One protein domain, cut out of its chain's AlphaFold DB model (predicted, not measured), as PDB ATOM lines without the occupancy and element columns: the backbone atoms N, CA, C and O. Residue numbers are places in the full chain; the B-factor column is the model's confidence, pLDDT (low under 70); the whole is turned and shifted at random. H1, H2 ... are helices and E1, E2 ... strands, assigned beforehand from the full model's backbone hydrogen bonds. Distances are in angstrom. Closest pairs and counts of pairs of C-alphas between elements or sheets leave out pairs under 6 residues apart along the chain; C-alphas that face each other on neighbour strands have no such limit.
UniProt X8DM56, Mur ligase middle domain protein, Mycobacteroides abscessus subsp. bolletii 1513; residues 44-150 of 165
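Overview. This is residues 44 to 150 of the 165 residues of the protein "Mur ligase middle domain protein" of Mycobacteroides abscessus subsp. bolletii 1513 (UniProt X8DM56). Three parallel strands side by side, E1, E2 and E3, make a small wall with H4 and H5 packing on one face of it, while H1 packs on H4 on the side away from H5 and H3 lies past the ends of the strands E1 and E2, close to H5. At the far side of this body the sheet is carried on, away from the helices, by a hairpin of E4 and E5, which is joined to E3 over a short stretch, while the short helix H2 lies at the far end of H3. The printed part has 107 residues with five named helices and five named strands, in the order H1 E1 H2 H3 H4 E2 H5 E3 E4 E5. The sheet runs E1 E2 E3 E4 E5 and is mixed, and the class is mixed, helices and strands. The whole is only just compact, close to loose, with a radius of gyration of the C-alphas of 15.2 A and spans of 41 by 35 by 22 A.

Along the chain. In the sheet, E1 is residues 62 to 65, E2 is residues 98 to 102, 13.1 A long, and E3 is residues 118 to 123, 16.8 A long from first to last C-alpha. E4, residues 130 to 137, is the longest strand by residues and measures 19.7 A; it bends by 66 degrees at residue 134. E5, residues 143 to 149, is 18.4 A long and ends with C-alpha 149 at (21.222, -49.735, -27.898). The longest helix by residues is H5, residues 106 to 114, 13.6 A long. H1 is residues 50 to 57, 11.0 A long, and begins with C-alpha 50 at (-0.907, -37.263, -50.346). H2 is residues 73 to 76, H3 residues 79 to 86 with 10.4 A, and H4 residues 88 to 91.

Arrangement. The sheet is strongly twisted and curled like part of a barrel, with E1 and E5 as edge strands. E1 and E2 are parallel at 15 degrees, with N 100 and O 63 at 2.8 A. E2 and E3 are parallel at 24 degrees, with N 99 and O 118 at 2.8 A. The pairing of E3 is staggered: it pairs with E2 over residues 118 to 122 and with E4 over residues 122 to 123, where N 130 and O 121 are 3.0 A apart. E4 and E5 form an antiparallel hairpin at 155 degrees, with N 133 and O 146 at 2.8 A. E2, H5 and E3 form a strand-helix-strand unit, two parallel neighbour strands with a helix between them along the chain, and its crossover is right-handed; E1, H2 H3 H4 and E2 form another. H5 is on the sheet at a height of 9.0 A, over E2 and along the strands, at 7 degrees to E2 on the local plane; the closest C-alphas are those of Asn 102 and Val 108, 6.0 A apart. H4 is on the same face at a height of 8.4 A and touches H5, closest at the C-alphas of Gln 91 and Lys 114, 5.8 A. H1 touches H4, closest at the C-alphas of Ala 52 and Glu 88, 5.5 A. H1 and H3 only just touch, with 3 pairs of C-alphas within 8 A, closest at Ile 51 and Thr 85, 6.6 A. H2 and H3 touch only at the corner, and only just, with 3 such pairs, closest at the C-alphas of Phe 76 and Ile 82, 6.2 A. In H1 and H3 every O i to N i+4 pair is within hydrogen-bond range; in H5 1 of 5 is, beside 4 of 6 O i to N i+3 pairs, and H2 and H4 are too short for an O i to N i+4 pair.

Size, cuts and confidence. The two C-alphas farthest apart are those of Ser 95 and Asp 139, at 44.1 A. The printed part, residues 44 to 150, has no cut and no long link. The mean pLDDT of the printed part is 88.8; 14 residues are under 70, namely 71 to 72, 74 and 140 to 150, and the mean of E5 is 51.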
ATOM      1  N   SER A  44       6.652 -37.362 -50.495       92.75
ATOM      2  CA  SER A  44       6.368 -35.934 -50.407       92.75
ATOM      3  C   SER A  44       4.873 -35.691 -50.239       92.75
ATOM      4  O   SER A  44       4.041 -36.515 -50.609       92.75
ATOM      5  N   ALA A  45       4.529 -34.537 -49.678       91.56
ATOM      6  CA  ALA A  45       3.149 -34.100 -49.579       91.56
ATOM      7  C   ALA A  45       3.064 -32.592 -49.740       91.56
ATOM      8  O   ALA A  45       3.893 -31.856 -49.203       91.56
ATOM      9  N   ARG A  46       2.034 -32.160 -50.465       88.69
ATOM     10  CA  ARG A  46       1.664 -30.750 -50.661       88.69
ATOM     11  C   ARG A  46       0.265 -30.450 -50.132       88.69
ATOM     12  O   ARG A  46      -0.115 -29.297 -49.975       88.69
ATOM     13  N   ARG A  47      -0.521 -31.504 -49.905       91.62
ATOM     14  CA  ARG A  47      -1.917 -31.454 -49.484       91.62
ATOM     15  C   ARG A  47      -2.209 -32.634 -48.552       91.62
ATOM     16  O   ARG A  47      -1.570 -33.681 -48.705       91.62
ATOM     17  N   PRO A  48      -3.193 -32.510 -47.648       95.31
ATOM     18  CA  PRO A  48      -3.749 -33.659 -46.941       95.31
ATOM     19  C   PRO A  48      -4.168 -34.773 -47.907       95.31
ATOM     20  O   PRO A  48      -4.696 -34.493 -48.986       95.31
ATOM     21  N   GLY A  49      -3.911 -36.016 -47.516       96.31
ATOM     22  CA  GLY A  49      -4.166 -37.226 -48.291       96.31
ATOM     23  C   GLY A  49      -2.987 -37.700 -49.139       96.31
ATOM     24  O   GLY A  49      -2.954 -38.874 -49.495       96.31
ATOM     25  N   ASN A  50      -1.997 -36.853 -49.450       95.94
ATOM     26  CA  ASN A  50      -0.907 -37.263 -50.346       95.94
ATOM     27  C   ASN A  50      -0.064 -38.408 -49.784       95.94
ATOM     28  O   ASN A  50       0.333 -39.294 -50.534       95.94
ATOM     29  N   ILE A  51       0.226 -38.407 -48.483       98.00
ATOM     30  CA  ILE A  51       1.038 -39.476 -47.902       98.00
ATOM     31  C   ILE A  51       0.241 -40.781 -47.903       98.00
ATOM     32  O   ILE A  51       0.796 -41.815 -48.269       98.00
ATOM     33  N   ALA A  52      -1.049 -40.728 -47.565       98.12
ATOM     34  CA  ALA A  52      -1.935 -41.888 -47.636       98.12
ATOM     35  C   ALA A  52      -2.066 -42.440 -49.070       98.12
ATOM     36  O   ALA A  52      -1.990 -43.651 -49.268       98.12
ATOM     37  N   GLU A  53      -2.210 -41.569 -50.074       97.94
ATOM     38  CA  GLU A  53      -2.263 -41.941 -51.497       97.94
ATOM     39  C   GLU A  53      -0.981 -42.662 -51.935       97.94
ATOM     40  O   GLU A  53      -1.045 -43.733 -52.539       97.94
ATOM     41  N   LEU A  54       0.190 -42.114 -51.594       98.25
ATOM     42  CA  LEU A  54       1.474 -42.733 -51.929       98.25
ATOM     43  C   LEU A  54       1.682 -44.056 -51.181       98.25
ATOM     44  O   LEU A  54       2.098 -45.045 -51.780       98.25
ATOM     45  N   ALA A  55       1.339 -44.112 -49.893       98.19
ATOM     46  CA  ALA A  55       1.420 -45.342 -49.111       98.19
ATOM     47  C   ALA A  55       0.467 -46.431 -49.633       98.19
ATOM     48  O   ALA A  55       0.783 -47.610 -49.525       98.19
ATOM     49  N   ALA A  56      -0.666 -46.072 -50.242       98.00
ATOM     50  CA  ALA A  56      -1.561 -47.042 -50.869       98.00
ATOM     51  C   ALA A  56      -0.970 -47.664 -52.150       98.00
ATOM     52  O   ALA A  56      -1.270 -48.818 -52.453       98.00
ATOM     53  N   ILE A  57      -0.121 -46.934 -52.887       98.00
ATOM     54  CA  ILE A  57       0.570 -47.450 -54.085       98.00
ATOM     55  C   ILE A  57       1.592 -48.523 -53.698       98.00
ATOM     56  O   ILE A  57       1.685 -49.558 -54.358       98.00
ATOM     57  N   ALA A  58       2.352 -48.285 -52.630       97.44
ATOM     58  CA  ALA A  58       3.316 -49.235 -52.090       97.44
ATOM     59  C   ALA A  58       3.197 -49.297 -50.558       97.44
ATOM     60  O   ALA A  58       3.900 -48.551 -49.866       97.44
ATOM     61  N   PRO A  59       2.328 -50.183 -50.026       97.69
ATOM     62  CA  PRO A  59       2.094 -50.315 -48.590       97.69
ATOM     63  C   PRO A  59       3.394 -50.576 -47.817       97.69
ATOM     64  O   PRO A  59       4.029 -51.617 -48.016       97.69
ATOM     65  N   PRO A  60       3.827 -49.652 -46.939       97.94
ATOM     66  CA  PRO A  60       5.094 -49.796 -46.244       97.94
ATOM     67  C   PRO A  60       4.979 -50.778 -45.075       97.94
ATOM     68  O   PRO A  60       4.021 -50.756 -44.308       97.94
ATOM     69  N   SER A  61       6.012 -51.594 -44.871       98.31
ATOM     70  CA  SER A  61       6.183 -52.358 -43.623       98.31
ATOM     71  C   SER A  61       6.842 -51.523 -42.519       98.31
ATOM     72  O   SER A  61       6.697 -51.819 -41.335       98.31
ATOM     73  N   ILE A  62       7.590 -50.481 -42.899       98.62
ATOM     74  CA  ILE A  62       8.293 -49.578 -41.983       98.62
ATOM     75  C   ILE A  62       8.066 -48.137 -42.446       98.62
ATOM     76  O   ILE A  62       8.384 -47.796 -43.585       98.62
ATOM     77  N   GLY A  63       7.548 -47.290 -41.559       98.31
ATOM     78  CA  GLY A  63       7.365 -45.858 -41.789       98.31
ATOM     79  C   GLY A  63       8.316 -45.050 -40.912       98.31
ATOM     80  O   GLY A  63       8.417 -45.313 -39.717       98.31
ATOM     81  N   VAL A  64       9.009 -44.065 -41.485       98.38
ATOM     82  CA  VAL A  64       9.948 -43.201 -40.752       98.38
ATOM     83  C   VAL A  64       9.502 -41.750 -40.873       98.38
ATOM     84  O   VAL A  64       9.444 -41.211 -41.978       98.38
ATOM     85  N   VAL A  65       9.235 -41.095 -39.743       98.00
ATOM     86  CA  VAL A  65       8.926 -39.660 -39.706       98.00
ATOM     87  C   VAL A  65      10.017 -38.936 -38.924       98.00
ATOM     88  O   VAL A  65      10.229 -39.190 -37.740       98.00
ATOM     89  N   LEU A  66      10.730 -38.037 -39.608       94.62
ATOM     90  CA  LEU A  66      11.930 -37.388 -39.069       94.62
ATOM     91  C   LEU A  66      11.636 -36.071 -38.348       94.62
ATOM     92  O   LEU A  66      12.207 -35.801 -37.297       94.62
ATOM     93  N   ASN A  67      10.795 -35.219 -38.931       94.19
ATOM     94  CA  ASN A  67      10.449 -33.913 -38.374       94.19
ATOM     95  C   ASN A  67       9.181 -33.345 -39.028       94.19
ATOM     96  O   ASN A  67       8.795 -33.728 -40.142       94.19
ATOM     97  N   VAL A  68       8.581 -32.381 -38.338       91.44
ATOM     98  CA  VAL A  68       7.568 -31.459 -38.844       91.44
ATOM     99  C   VAL A  68       8.172 -30.051 -38.836       91.44
ATOM    100  O   VAL A  68       8.060 -29.296 -37.866       91.44
ATOM    101  N   GLY A  69       8.835 -29.701 -39.938       85.00
ATOM    102  CA  GLY A  69       9.312 -28.341 -40.189       85.00
ATOM    103  C   GLY A  69       8.208 -27.373 -40.635       85.00
ATOM    104  O   GLY A  69       7.014 -27.625 -40.481       85.00
ATOM    105  N   THR A  70       8.628 -26.255 -41.227       77.06
ATOM    106  CA  THR A  70       7.760 -25.221 -41.825       77.06
ATOM    107  C   THR A  70       7.742 -25.269 -43.356       77.06
ATOM    108  O   THR A  70       7.201 -24.373 -44.004       77.06
ATOM    109  N   ALA A  71       8.339 -26.300 -43.960       69.81
ATOM    110  CA  ALA A  71       8.296 -26.494 -45.404       69.81
ATOM    111  C   ALA A  71       6.840 -26.562 -45.891       69.81
ATOM    112  O   ALA A  71       6.003 -27.192 -45.249       69.81
ATOM    113  N   HIS A  72       6.552 -25.910 -47.020       66.19
ATOM    114  CA  HIS A  72       5.210 -25.836 -47.611       66.19
ATOM    115  C   HIS A  72       4.138 -25.205 -46.706       66.19
ATOM    116  O   HIS A  72       2.949 -25.409 -46.930       66.19
ATOM    117  N   LEU A  73       4.516 -24.382 -45.717       71.81
ATOM    118  CA  LEU A  73       3.539 -23.714 -44.849       71.81
ATOM    119  C   LEU A  73       2.519 -22.872 -45.636       71.81
ATOM    120  O   LEU A  73       1.358 -22.827 -45.251       71.81
ATOM    121  N   GLY A  74       2.926 -22.259 -46.753       68.44
ATOM    122  CA  GLY A  74       2.012 -21.524 -47.636       68.44
ATOM    123  C   GLY A  74       0.970 -22.410 -48.332       68.44
ATOM    124  O   GLY A  74      -0.137 -21.949 -48.585       68.44
ATOM    125  N   GLU A  75       1.295 -23.677 -48.599       74.62
ATOM    126  CA  GLU A  75       0.388 -24.650 -49.228       74.62
ATOM    127  C   GLU A  75      -0.506 -25.342 -48.184       74.62
ATOM    128  O   GLU A  75      -1.695 -25.543 -48.416       74.62
ATOM    129  N   PHE A  76       0.044 -25.657 -47.006       76.19
ATOM    130  CA  PHE A  76      -0.674 -26.338 -45.920       76.19
ATOM    131  C   PHE A  76      -1.461 -25.403 -44.994       76.19
ATOM    132  O   PHE A  76      -2.301 -25.858 -44.218       76.19
ATOM    133  N   GLY A  77      -1.158 -24.107 -44.995       83.81
ATOM    134  CA  GLY A  77      -1.781 -23.095 -44.139       83.81
ATOM    135  C   GLY A  77      -1.359 -23.136 -42.663       83.81
ATOM    136  O   GLY A  77      -1.351 -22.097 -42.009       83.81
ATOM    137  N   SER A  78      -0.978 -24.296 -42.110       88.94
ATOM    138  CA  SER A  78      -0.514 -24.406 -40.720       88.94
ATOM    139  C   SER A  78       0.473 -25.554 -40.491       88.94
ATOM    140  O   SER A  78       0.443 -26.573 -41.180       88.94
ATOM    141  N   ARG A  79       1.319 -25.430 -39.457       91.19
ATOM    142  CA  ARG A  79       2.202 -26.525 -39.011       91.19
ATOM    143  C   ARG A  79       1.408 -27.743 -38.535       91.19
ATOM    144  O   ARG A  79       1.863 -28.867 -38.715       91.19
ATOM    145  N   GLN A  80       0.224 -27.521 -37.962       92.38
ATOM    146  CA  GLN A  80      -0.668 -28.600 -37.550       92.38
ATOM    147  C   GLN A  80      -1.135 -29.418 -38.759       92.38
ATOM    148  O   GLN A  80      -1.035 -30.637 -38.727       92.38
ATOM    149  N   ALA A  81      -1.517 -28.762 -39.859       92.31
ATOM    150  CA  ALA A  81      -1.871 -29.452 -41.098       92.31
ATOM    151  C   ALA A  81      -0.692 -30.265 -41.662       92.31
ATOM    152  O   ALA A  81      -0.876 -31.416 -42.045       92.31
ATOM    153  N   ILE A  82       0.534 -29.724 -41.628       93.69
ATOM    154  CA  ILE A  82       1.743 -30.477 -42.016       93.69
ATOM    155  C   ILE A  82       1.929 -31.712 -41.119       93.69
ATOM    156  O   ILE A  82       2.252 -32.793 -41.613       93.69
ATOM    157  N   ALA A  83       1.742 -31.565 -39.802       95.62
ATOM    158  CA  ALA A  83       1.848 -32.669 -38.852       95.62
ATOM    159  C   ALA A  83       0.778 -33.738 -39.102       95.62
ATOM    160  O   ALA A  83       1.083 -34.928 -39.083       95.62
ATOM    161  N   ASP A  84      -0.463 -33.333 -39.354       96.12
ATOM    162  CA  ASP A  84      -1.552 -34.266 -39.622       96.12
ATOM    163  C   ASP A  84      -1.316 -35.029 -40.922       96.12
ATOM    164  O   ASP A  84      -1.399 -36.255 -40.908       96.12
ATOM    165  N   THR A  85      -0.870 -34.349 -41.980       96.75
ATOM    166  CA  THR A  85      -0.529 -34.997 -43.252       96.75
ATOM    167  C   THR A  85       0.679 -35.920 -43.149       96.75
ATOM    168  O   THR A  85       0.642 -37.039 -43.646       96.75
ATOM    169  N   LYS A  86       1.756 -35.529 -42.456       97.06
ATOM    170  CA  LYS A  86       2.888 -36.446 -42.206       97.06
ATOM    171  C   LYS A  86       2.486 -37.635 -41.326       97.06
ATOM    172  O   LYS A  86       3.068 -38.710 -41.458       97.06
ATOM    173  N   GLY A  87       1.495 -37.446 -40.454       97.75
ATOM    174  CA  GLY A  87       0.918 -38.482 -39.600       97.75
ATOM    175  C   GLY A  87       0.136 -39.559 -40.353       97.75
ATOM    176  O   GLY A  87      -0.095 -40.623 -39.785       97.75
ATOM    177  N   GLU A  88      -0.205 -39.335 -41.622       98.50
ATOM    178  CA  GLU A  88      -0.810 -40.356 -42.483       98.50
ATOM    179  C   GLU A  88       0.135 -41.553 -42.682       98.50
ATOM    180  O   GLU A  88      -0.326 -42.687 -42.727       98.50
ATOM    181  N   LEU A  89       1.462 -41.348 -42.713       98.50
ATOM    182  CA  LEU A  89       2.420 -42.447 -42.910       98.50
ATOM    183  C   LEU A  89       2.315 -43.520 -41.813       98.50
ATOM    184  O   LEU A  89       2.107 -44.684 -42.149       98.50
ATOM    185  N   PRO A  90       2.441 -43.190 -40.511       98.38
ATOM    186  CA  PRO A  90       2.263 -44.189 -39.465       98.38
ATOM    187  C   PRO A  90       0.830 -44.743 -39.404       98.38
ATOM    188  O   PRO A  90       0.662 -45.892 -39.003       98.38
ATOM    189  N   GLN A  91      -0.191 -43.985 -39.825       98.38
ATOM    190  CA  GLN A  91      -1.571 -44.485 -39.943       98.38
ATOM    191  C   GLN A  91      -1.731 -45.540 -41.048       98.38
ATOM    192  O   GLN A  91      -2.565 -46.431 -40.919       98.38
ATOM    193  N   SER A  92      -0.941 -45.456 -42.122       98.38
ATOM    194  CA  SER A  92      -0.959 -46.413 -43.235       98.38
ATOM    195  C   SER A  92      -0.221 -47.725 -42.941       98.38
ATOM    196  O   SER A  92      -0.258 -48.634 -43.768       98.38
ATOM    197  N   LEU A  93       0.457 -47.844 -41.796       98.50
ATOM    198  CA  LEU A  93       1.117 -49.085 -41.390       98.50
ATOM    199  C   LEU A  93       0.100 -50.102 -40.861       98.50
ATOM    200  O   LEU A  93      -0.825 -49.755 -40.128       98.50
ATOM    201  N   SER A  94       0.317 -51.380 -41.175       97.44
ATOM    202  CA  SER A  94      -0.403 -52.475 -40.519       97.44
ATOM    203  C   SER A  94       0.051 -52.647 -39.064       97.44
ATOM    204  O   SER A  94       1.096 -52.136 -38.656       97.44
ATOM    205  N   SER A  95      -0.701 -53.424 -38.277       97.06
ATOM    206  CA  SER A  95      -0.339 -53.760 -36.889       97.06
ATOM    207  C   SER A  95       1.011 -54.473 -36.764       97.06
ATOM    208  O   SER A  95       1.671 -54.358 -35.735       97.06
ATOM    209  N   ASP A  96       1.433 -55.176 -37.817       97.44
ATOM    210  CA  ASP A  96       2.713 -55.891 -37.871       97.44
ATOM    211  C   ASP A  96       3.870 -54.993 -38.346       97.44
ATOM    212  O   ASP A  96       5.027 -55.420 -38.384       97.44
ATOM    213  N   GLY A  97       3.569 -53.747 -38.727       98.25
ATOM    214  CA  GLY A  97       4.546 -52.771 -39.187       98.25
ATOM    215  C   GLY A  97       5.337 -52.107 -38.056       98.25
ATOM    216  O   GLY A  97       5.107 -52.327 -36.862       98.25
ATOM    217  N   VAL A  98       6.272 -51.235 -38.446       98.81
ATOM    218  CA  VAL A  98       7.085 -50.438 -37.513       98.81
ATOM    219  C   VAL A  98       7.036 -48.952 -37.863       98.81
ATOM    220  O   VAL A  98       7.396 -48.554 -38.970       98.81
ATOM    221  N   ALA A  99       6.654 -48.121 -36.898       98.75
ATOM    222  CA  ALA A  99       6.727 -46.667 -36.982       98.75
ATOM    223  C   ALA A  99       7.985 -46.161 -36.262       98.75
ATOM    224  O   ALA A  99       8.078 -46.232 -35.035       98.75
ATOM    225  N   VAL A 100       8.948 -45.626 -37.010       98.62
ATOM    226  CA  VAL A 100      10.134 -44.958 -36.466       98.62
ATOM    227  C   VAL A 100       9.850 -43.465 -36.350       98.62
ATOM    228  O   VAL A 100       9.667 -42.779 -37.359       98.62
ATOM    229  N   LEU A 101       9.798 -42.967 -35.118       98.56
ATOM    230  CA  LEU A 101       9.367 -41.607 -34.808       98.56
ATOM    231  C   LEU A 101      10.464 -40.849 -34.061       98.56
ATOM    232  O   LEU A 101      10.979 -41.318 -33.043       98.56
ATOM    233  N   ASN A 102      10.788 -39.651 -34.541       97.88
ATOM    234  CA  ASN A 102      11.675 -38.742 -33.826       97.88
ATOM    235  C   ASN A 102      11.013 -38.243 -32.530       97.88
ATOM    236  O   ASN A 102       9.977 -37.579 -32.571       97.88
ATOM    237  N   ALA A 103      11.619 -38.558 -31.387       97.56
ATOM    238  CA  ALA A 103      11.146 -38.140 -30.073       97.56
ATOM    239  C   ALA A 103      11.460 -36.667 -29.765       97.56
ATOM    240  O   ALA A 103      10.788 -36.079 -28.923       97.56
ATOM    241  N   ASP A 104      12.423 -36.070 -30.474       95.88
ATOM    242  CA  ASP A 104      12.844 -34.681 -30.266       95.88
ATOM    243  C   ASP A 104      11.890 -33.667 -30.929       95.88
ATOM    244  O   ASP A 104      11.917 -32.480 -30.605       95.88
ATOM    245  N   ASP A 105      11.019 -34.108 -31.848       97.00
ATOM    246  CA  ASP A 105       9.951 -33.280 -32.419       97.00
ATOM    247  C   ASP A 105       8.601 -33.684 -31.821       97.00
ATOM    248  O   ASP A 105       8.054 -34.740 -32.139       97.00
ATOM    249  N   ALA A 106       8.026 -32.813 -30.988       95.62
ATOM    250  CA  ALA A 106       6.769 -33.080 -30.289       95.62
ATOM    251  C   ALA A 106       5.605 -33.457 -31.227       95.62
ATOM    252  O   ALA A 106       4.770 -34.288 -30.865       95.62
ATOM    253  N   ALA A 107       5.552 -32.890 -32.439       96.62
ATOM    254  CA  ALA A 107       4.499 -33.210 -33.403       96.62
ATOM    255  C   ALA A 107       4.671 -34.623 -33.976       96.62
ATOM    256  O   ALA A 107       3.683 -35.328 -34.178       96.62
ATOM    257  N   VAL A 108       5.917 -35.053 -34.193       98.12
ATOM    258  CA  VAL A 108       6.242 -36.420 -34.621       98.12
ATOM    259  C   VAL A 108       6.025 -37.411 -33.482       98.12
ATOM    260  O   VAL A 108       5.381 -38.439 -33.678       98.12
ATOM    261  N   ALA A 109       6.493 -37.094 -32.276       97.62
ATOM    262  CA  ALA A 109       6.329 -37.943 -31.099       97.62
ATOM    263  C   ALA A 109       4.847 -38.239 -30.803       97.62
ATOM    264  O   ALA A 109       4.497 -39.372 -30.458       97.62
ATOM    265  N   ALA A 110       3.966 -37.251 -31.004       97.81
ATOM    266  CA  ALA A 110       2.520 -37.402 -30.854       97.81
ATOM    267  C   ALA A 110       1.888 -38.373 -31.873       97.81
ATOM    268  O   ALA A 110       0.827 -38.938 -31.598       97.81
ATOM    269  N   MET A 111       2.533 -38.638 -33.018       98.31
ATOM    270  CA  MET A 111       2.033 -39.596 -34.018       98.31
ATOM    271  C   MET A 111       2.024 -41.040 -33.508       98.31
ATOM    272  O   MET A 111       1.335 -41.876 -34.086       98.31
ATOM    273  N   ALA A 112       2.718 -41.339 -32.405       98.00
ATOM    274  CA  ALA A 112       2.661 -42.650 -31.764       98.00
ATOM    275  C   ALA A 112       1.227 -43.052 -31.373       98.00
ATOM    276  O   ALA A 112       0.901 -44.232 -31.388       98.00
ATOM    277  N   ALA A 113       0.360 -42.080 -31.065       97.62
ATOM    278  CA  ALA A 113      -1.050 -42.324 -30.759       97.62
ATOM    279  C   ALA A 113      -1.923 -42.551 -32.011       97.62
ATOM    280  O   ALA A 113      -3.105 -42.859 -31.885       97.62
ATOM    281  N   LYS A 114      -1.363 -42.372 -33.216       95.94
ATOM    282  CA  LYS A 114      -2.074 -42.464 -34.499       95.94
ATOM    283  C   LYS A 114      -1.840 -43.796 -35.224       95.94
ATOM    284  O   LYS A 114      -2.281 -43.936 -36.355       95.94
ATOM    285  N   THR A 115      -1.148 -44.762 -34.622       97.81
ATOM    286  CA  THR A 115      -0.835 -46.046 -35.266       97.81
ATOM    287  C   THR A 115      -1.028 -47.218 -34.314       97.81
ATOM    288  O   THR A 115      -0.831 -47.085 -33.108       97.81
ATOM    289  N   SER A 116      -1.415 -48.369 -34.863       97.06
ATOM    290  CA  SER A 116      -1.406 -49.658 -34.161       97.06
ATOM    291  C   SER A 116      -0.093 -50.424 -34.355       97.06
ATOM    292  O   SER A 116       0.109 -51.450 -33.706       97.06
ATOM    293  N   ALA A 117       0.790 -49.938 -35.232       98.44
ATOM    294  CA  ALA A 117       2.097 -50.518 -35.493       98.44
ATOM    295  C   ALA A 117       3.028 -50.393 -34.279       98.44
ATOM    296  O   ALA A 117       2.863 -49.532 -33.406       98.44
ATOM    297  N   ARG A 118       4.088 -51.205 -34.254       98.56
ATOM    298  CA  ARG A 118       5.135 -51.077 -33.237       98.56
ATOM    299  C   ARG A 118       5.847 -49.731 -33.386       98.56
ATOM    300  O   ARG A 118       6.441 -49.451 -34.421       98.56
ATOM    301  N   VAL A 119       5.875 -48.933 -32.322       98.69
ATOM    302  CA  VAL A 119       6.600 -47.654 -32.304       98.69
ATOM    303  C   VAL A 119       8.045 -47.855 -31.838       98.69
ATOM    304  O   VAL A 119       8.282 -48.496 -30.815       98.69
ATOM    305  N   VAL A 120       8.997 -47.276 -32.572       98.50
ATOM    306  CA  VAL A 120      10.418 -47.161 -32.208       98.50
ATOM    307  C   VAL A 120      10.795 -45.683 -32.206       98.50
ATOM    308  O   VAL A 120      10.667 -44.996 -33.219       98.50
ATOM    309  N   ARG A 121      11.263 -45.177 -31.070       98.06
ATOM    310  CA  ARG A 121      11.629 -43.771 -30.895       98.06
ATOM    311  C   ARG A 121      13.119 -43.537 -31.084       98.06
ATOM    312  O   ARG A 121      13.940 -44.235 -30.488       98.06
ATOM    313  N   THR A 122      13.450 -42.505 -31.852       96.94
ATOM    314  CA  THR A 122      14.827 -42.031 -32.032       96.94
ATOM    315  C   THR A 122      15.032 -40.672 -31.372       96.94
ATOM    316  O   THR A 122      14.136 -39.836 -31.456       96.94
ATOM    317  N   SER A 123      16.196 -40.423 -30.774       95.31
ATOM    318  CA  SER A 123      16.558 -39.102 -30.230       95.31
ATOM    319  C   SER A 123      18.060 -38.819 -30.353       95.31
ATOM    320  O   SER A 123      18.886 -39.737 -30.351       95.31
ATOM    321  N   VAL A 124      18.429 -37.545 -30.451       91.94
ATOM    322  CA  VAL A 124      19.815 -37.059 -30.326       91.94
ATOM    323  C   VAL A 124      20.057 -36.276 -29.031       91.94
ATOM    324  O   VAL A 124      21.185 -35.854 -28.779       91.94
ATOM    325  N   HIS A 125      19.027 -36.084 -28.202       89.88
ATOM    326  CA  HIS A 125      19.093 -35.247 -27.000       89.88
ATOM    327  C   HIS A 125      18.892 -36.016 -25.695       89.88
ATOM    328  O   HIS A 125      19.461 -35.638 -24.672       89.88
ATOM    329  N   HIS A 126      18.100 -37.083 -25.705       89.56
ATOM    330  CA  HIS A 126      17.743 -37.815 -24.495       89.56
ATOM    331  C   HIS A 126      17.581 -39.316 -24.767       89.56
ATOM    332  O   HIS A 126      17.461 -39.734 -25.919       89.56
ATOM    333  N   PRO A 127      17.570 -40.163 -23.721       92.81
ATOM    334  CA  PRO A 127      17.273 -41.580 -23.885       92.81
ATOM    335  C   PRO A 127      15.948 -41.818 -24.634       92.81
ATOM    336  O   PRO A 127      14.952 -41.128 -24.405       92.81
ATOM    337  N   ALA A 128      15.957 -42.799 -25.536       94.19
ATOM    338  CA  ALA A 128      14.824 -43.259 -26.347       94.19
ATOM    339  C   ALA A 128      14.987 -44.770 -26.630       94.19
ATOM    340  O   ALA A 128      15.784 -45.425 -25.965       94.19
ATOM    341  N   ASP A 129      14.280 -45.360 -27.600       95.56
ATOM    342  CA  ASP A 129      14.570 -46.752 -27.997       95.56
ATOM    343  C   ASP A 129      15.950 -46.854 -28.671       95.56
ATOM    344  O   ASP A 129      16.711 -47.800 -28.445       95.56
ATOM    345  N   ILE A 130      16.283 -45.839 -29.475       94.50
ATOM    346  CA  ILE A 130      17.580 -45.651 -30.127       94.50
ATOM    347  C   ILE A 130      17.989 -44.191 -29.933       94.50
ATOM    348  O   ILE A 130      17.244 -43.287 -30.308       94.50
ATOM    349  N   TRP A 131      19.173 -43.927 -29.385       92.69
ATOM    350  CA  TRP A 131      19.660 -42.554 -29.272       92.69
ATOM    351  C   TRP A 131      21.164 -42.428 -29.494       92.69
ATOM    352  O   TRP A 131      21.935 -43.382 -29.330       92.69
ATOM    353  N   ALA A 132      21.572 -41.229 -29.902       88.19
ATOM    354  CA  ALA A 132      22.972 -40.880 -30.077       88.19
ATOM    355  C   ALA A 132      23.578 -40.375 -28.759       88.19
ATOM    356  O   ALA A 132      22.958 -39.625 -28.008       88.19
ATOM    357  N   THR A 133      24.822 -40.763 -28.495       85.69
ATOM    358  CA  THR A 133      25.631 -40.277 -27.369       85.69
ATOM    359  C   THR A 133      27.002 -39.842 -27.868       85.69
ATOM    360  O   THR A 133      27.479 -40.340 -28.890       85.69
ATOM    361  N   GLY A 134      27.644 -38.909 -27.157       82.88
ATOM    362  CA  GLY A 134      28.982 -38.430 -27.516       82.88
ATOM    363  C   GLY A 134      29.052 -37.871 -28.938       82.88
ATOM    364  O   GLY A 134      29.982 -38.197 -29.667       82.88
ATOM    365  N   VAL A 135      28.030 -37.110 -29.345       79.88
ATOM    366  CA  VAL A 135      27.992 -36.468 -30.660       79.88
ATOM    367  C   VAL A 135      29.025 -35.347 -30.671       79.88
ATOM    368  O   VAL A 135      28.901 -34.375 -29.928       79.88
ATOM    369  N   SER A 136      30.039 -35.490 -31.511       79.00
ATOM    370  CA  SER A 136      31.004 -34.443 -31.825       79.00
ATOM    371  C   SER A 136      30.991 -34.186 -33.321       79.00
ATOM    372  O   SER A 136      30.720 -35.081 -34.117       79.00
ATOM    373  N   VAL A 137      31.303 -32.962 -33.700       76.62
ATOM    374  CA  VAL A 137      31.467 -32.581 -35.095       76.62
ATOM    375  C   VAL A 137      32.968 -32.489 -35.345       76.62
ATOM    376  O   VAL A 137      33.670 -31.878 -34.541       76.62
ATOM    377  N   ASP A 138      33.468 -33.158 -36.381       75.62
ATOM    378  CA  ASP A 138      34.870 -33.019 -36.776       75.62
ATOM    379  C   ASP A 138      35.135 -31.655 -37.443       75.62
ATOM    380  O   ASP A 138      34.216 -30.886 -37.736       75.62
ATOM    381  N   ASP A 139      36.407 -31.351 -37.703       72.94
ATOM    382  CA  ASP A 139      36.832 -30.074 -38.295       72.94
ATOM    383  C   ASP A 139      36.293 -29.846 -39.727       72.94
ATOM    384  O   ASP A 139      36.372 -28.735 -40.254       72.94
ATOM    385  N   LEU A 140      35.721 -30.878 -40.360       69.69
ATOM    386  CA  LEU A 140      35.071 -30.835 -41.675       69.69
ATOM    387  C   LEU A 140      33.536 -30.814 -41.581       69.69
ATOM    388  O   LEU A 140      32.854 -30.985 -42.593       69.69
ATOM    389  N   ALA A 141      32.985 -30.581 -40.389       58.06
ATOM    390  CA  ALA A 141      31.555 -30.626 -40.096       58.06
ATOM    391  C   ALA A 141      30.901 -32.023 -40.216       58.06
ATOM    392  O   ALA A 141      29.675 -32.142 -40.306       58.06
ATOM    393  N   GLY A 142      31.696 -33.094 -40.197       51.06
ATOM    394  CA  GLY A 142      31.238 -34.479 -40.182       51.06
ATOM    395  C   GLY A 142      30.748 -34.910 -38.793       51.06
ATOM    396  O   GLY A 142      31.452 -34.706 -37.800       51.06
ATOM    397  N   PRO A 143      29.551 -35.515 -38.664       51.75
ATOM    398  CA  PRO A 143      29.078 -36.016 -37.381       51.75
ATOM    399  C   PRO A 143      29.812 -37.307 -36.984       51.75
ATOM    400  O   PRO A 143      29.745 -38.322 -37.679       51.75
ATOM    401  N   VAL A 144      30.445 -37.297 -35.812       53.97
ATOM    402  CA  VAL A 144      30.983 -38.476 -35.121       53.97
ATOM    403  C   VAL A 144      30.084 -38.752 -33.921       53.97
ATOM    404  O   VAL A 144      29.870 -37.878 -33.088       53.97
ATOM    405  N   SER A 145      29.518 -39.953 -33.819       54.97
ATOM    406  CA  SER A 145      28.632 -40.295 -32.701       54.97
ATOM    407  C   SER A 145      28.738 -41.763 -32.305       54.97
ATOM    408  O   SER A 145      29.108 -42.627 -33.106       54.97
ATOM    409  N   ARG A 146      28.424 -42.044 -31.038       52.34
ATOM    410  CA  ARG A 146      28.313 -43.391 -30.478       52.34
ATOM    411  C   ARG A 146      26.832 -43.704 -30.268       52.34
ATOM    412  O   ARG A 146      26.178 -43.069 -29.443       52.34
ATOM    413  N   CYS A 147      26.303 -44.691 -30.981       49.19
ATOM    414  CA  CYS A 147      24.945 -45.184 -30.748       49.19
ATOM    415  C   CYS A 147      24.958 -46.201 -29.602       49.19
ATOM    416  O   CYS A 147      25.735 -47.156 -29.633       49.19
ATOM    417  N   THR A 148      24.109 -46.011 -28.591       46.94
ATOM    418  CA  THR A 148      23.904 -47.000 -27.521       46.94
ATOM    419  C   THR A 148      22.551 -47.687 -27.723       46.94
ATOM    420  O   THR A 148      21.530 -47.005 -27.781       46.94
ATOM    421  N   PRO A 149      22.496 -49.027 -27.865       48.03
ATOM    422  CA  PRO A 149      21.222 -49.735 -27.898       48.03
ATOM    423  C   PRO A 149      20.564 -49.705 -26.515       48.03
ATOM    424  O   PRO A 149      21.183 -50.133 -25.541       48.03
ATOM    425  N   GLY A 150      19.290 -49.305 -26.436       44.50
ATOM    426  CA  GLY A 150      18.475 -49.505 -25.234       44.50
ATOM    427  C   GLY A 150      18.296 -50.989 -24.897       44.50
ATOM    428  O   GLY A 150      18.273 -51.336 -23.720       44.50
TER     429      GLY A 150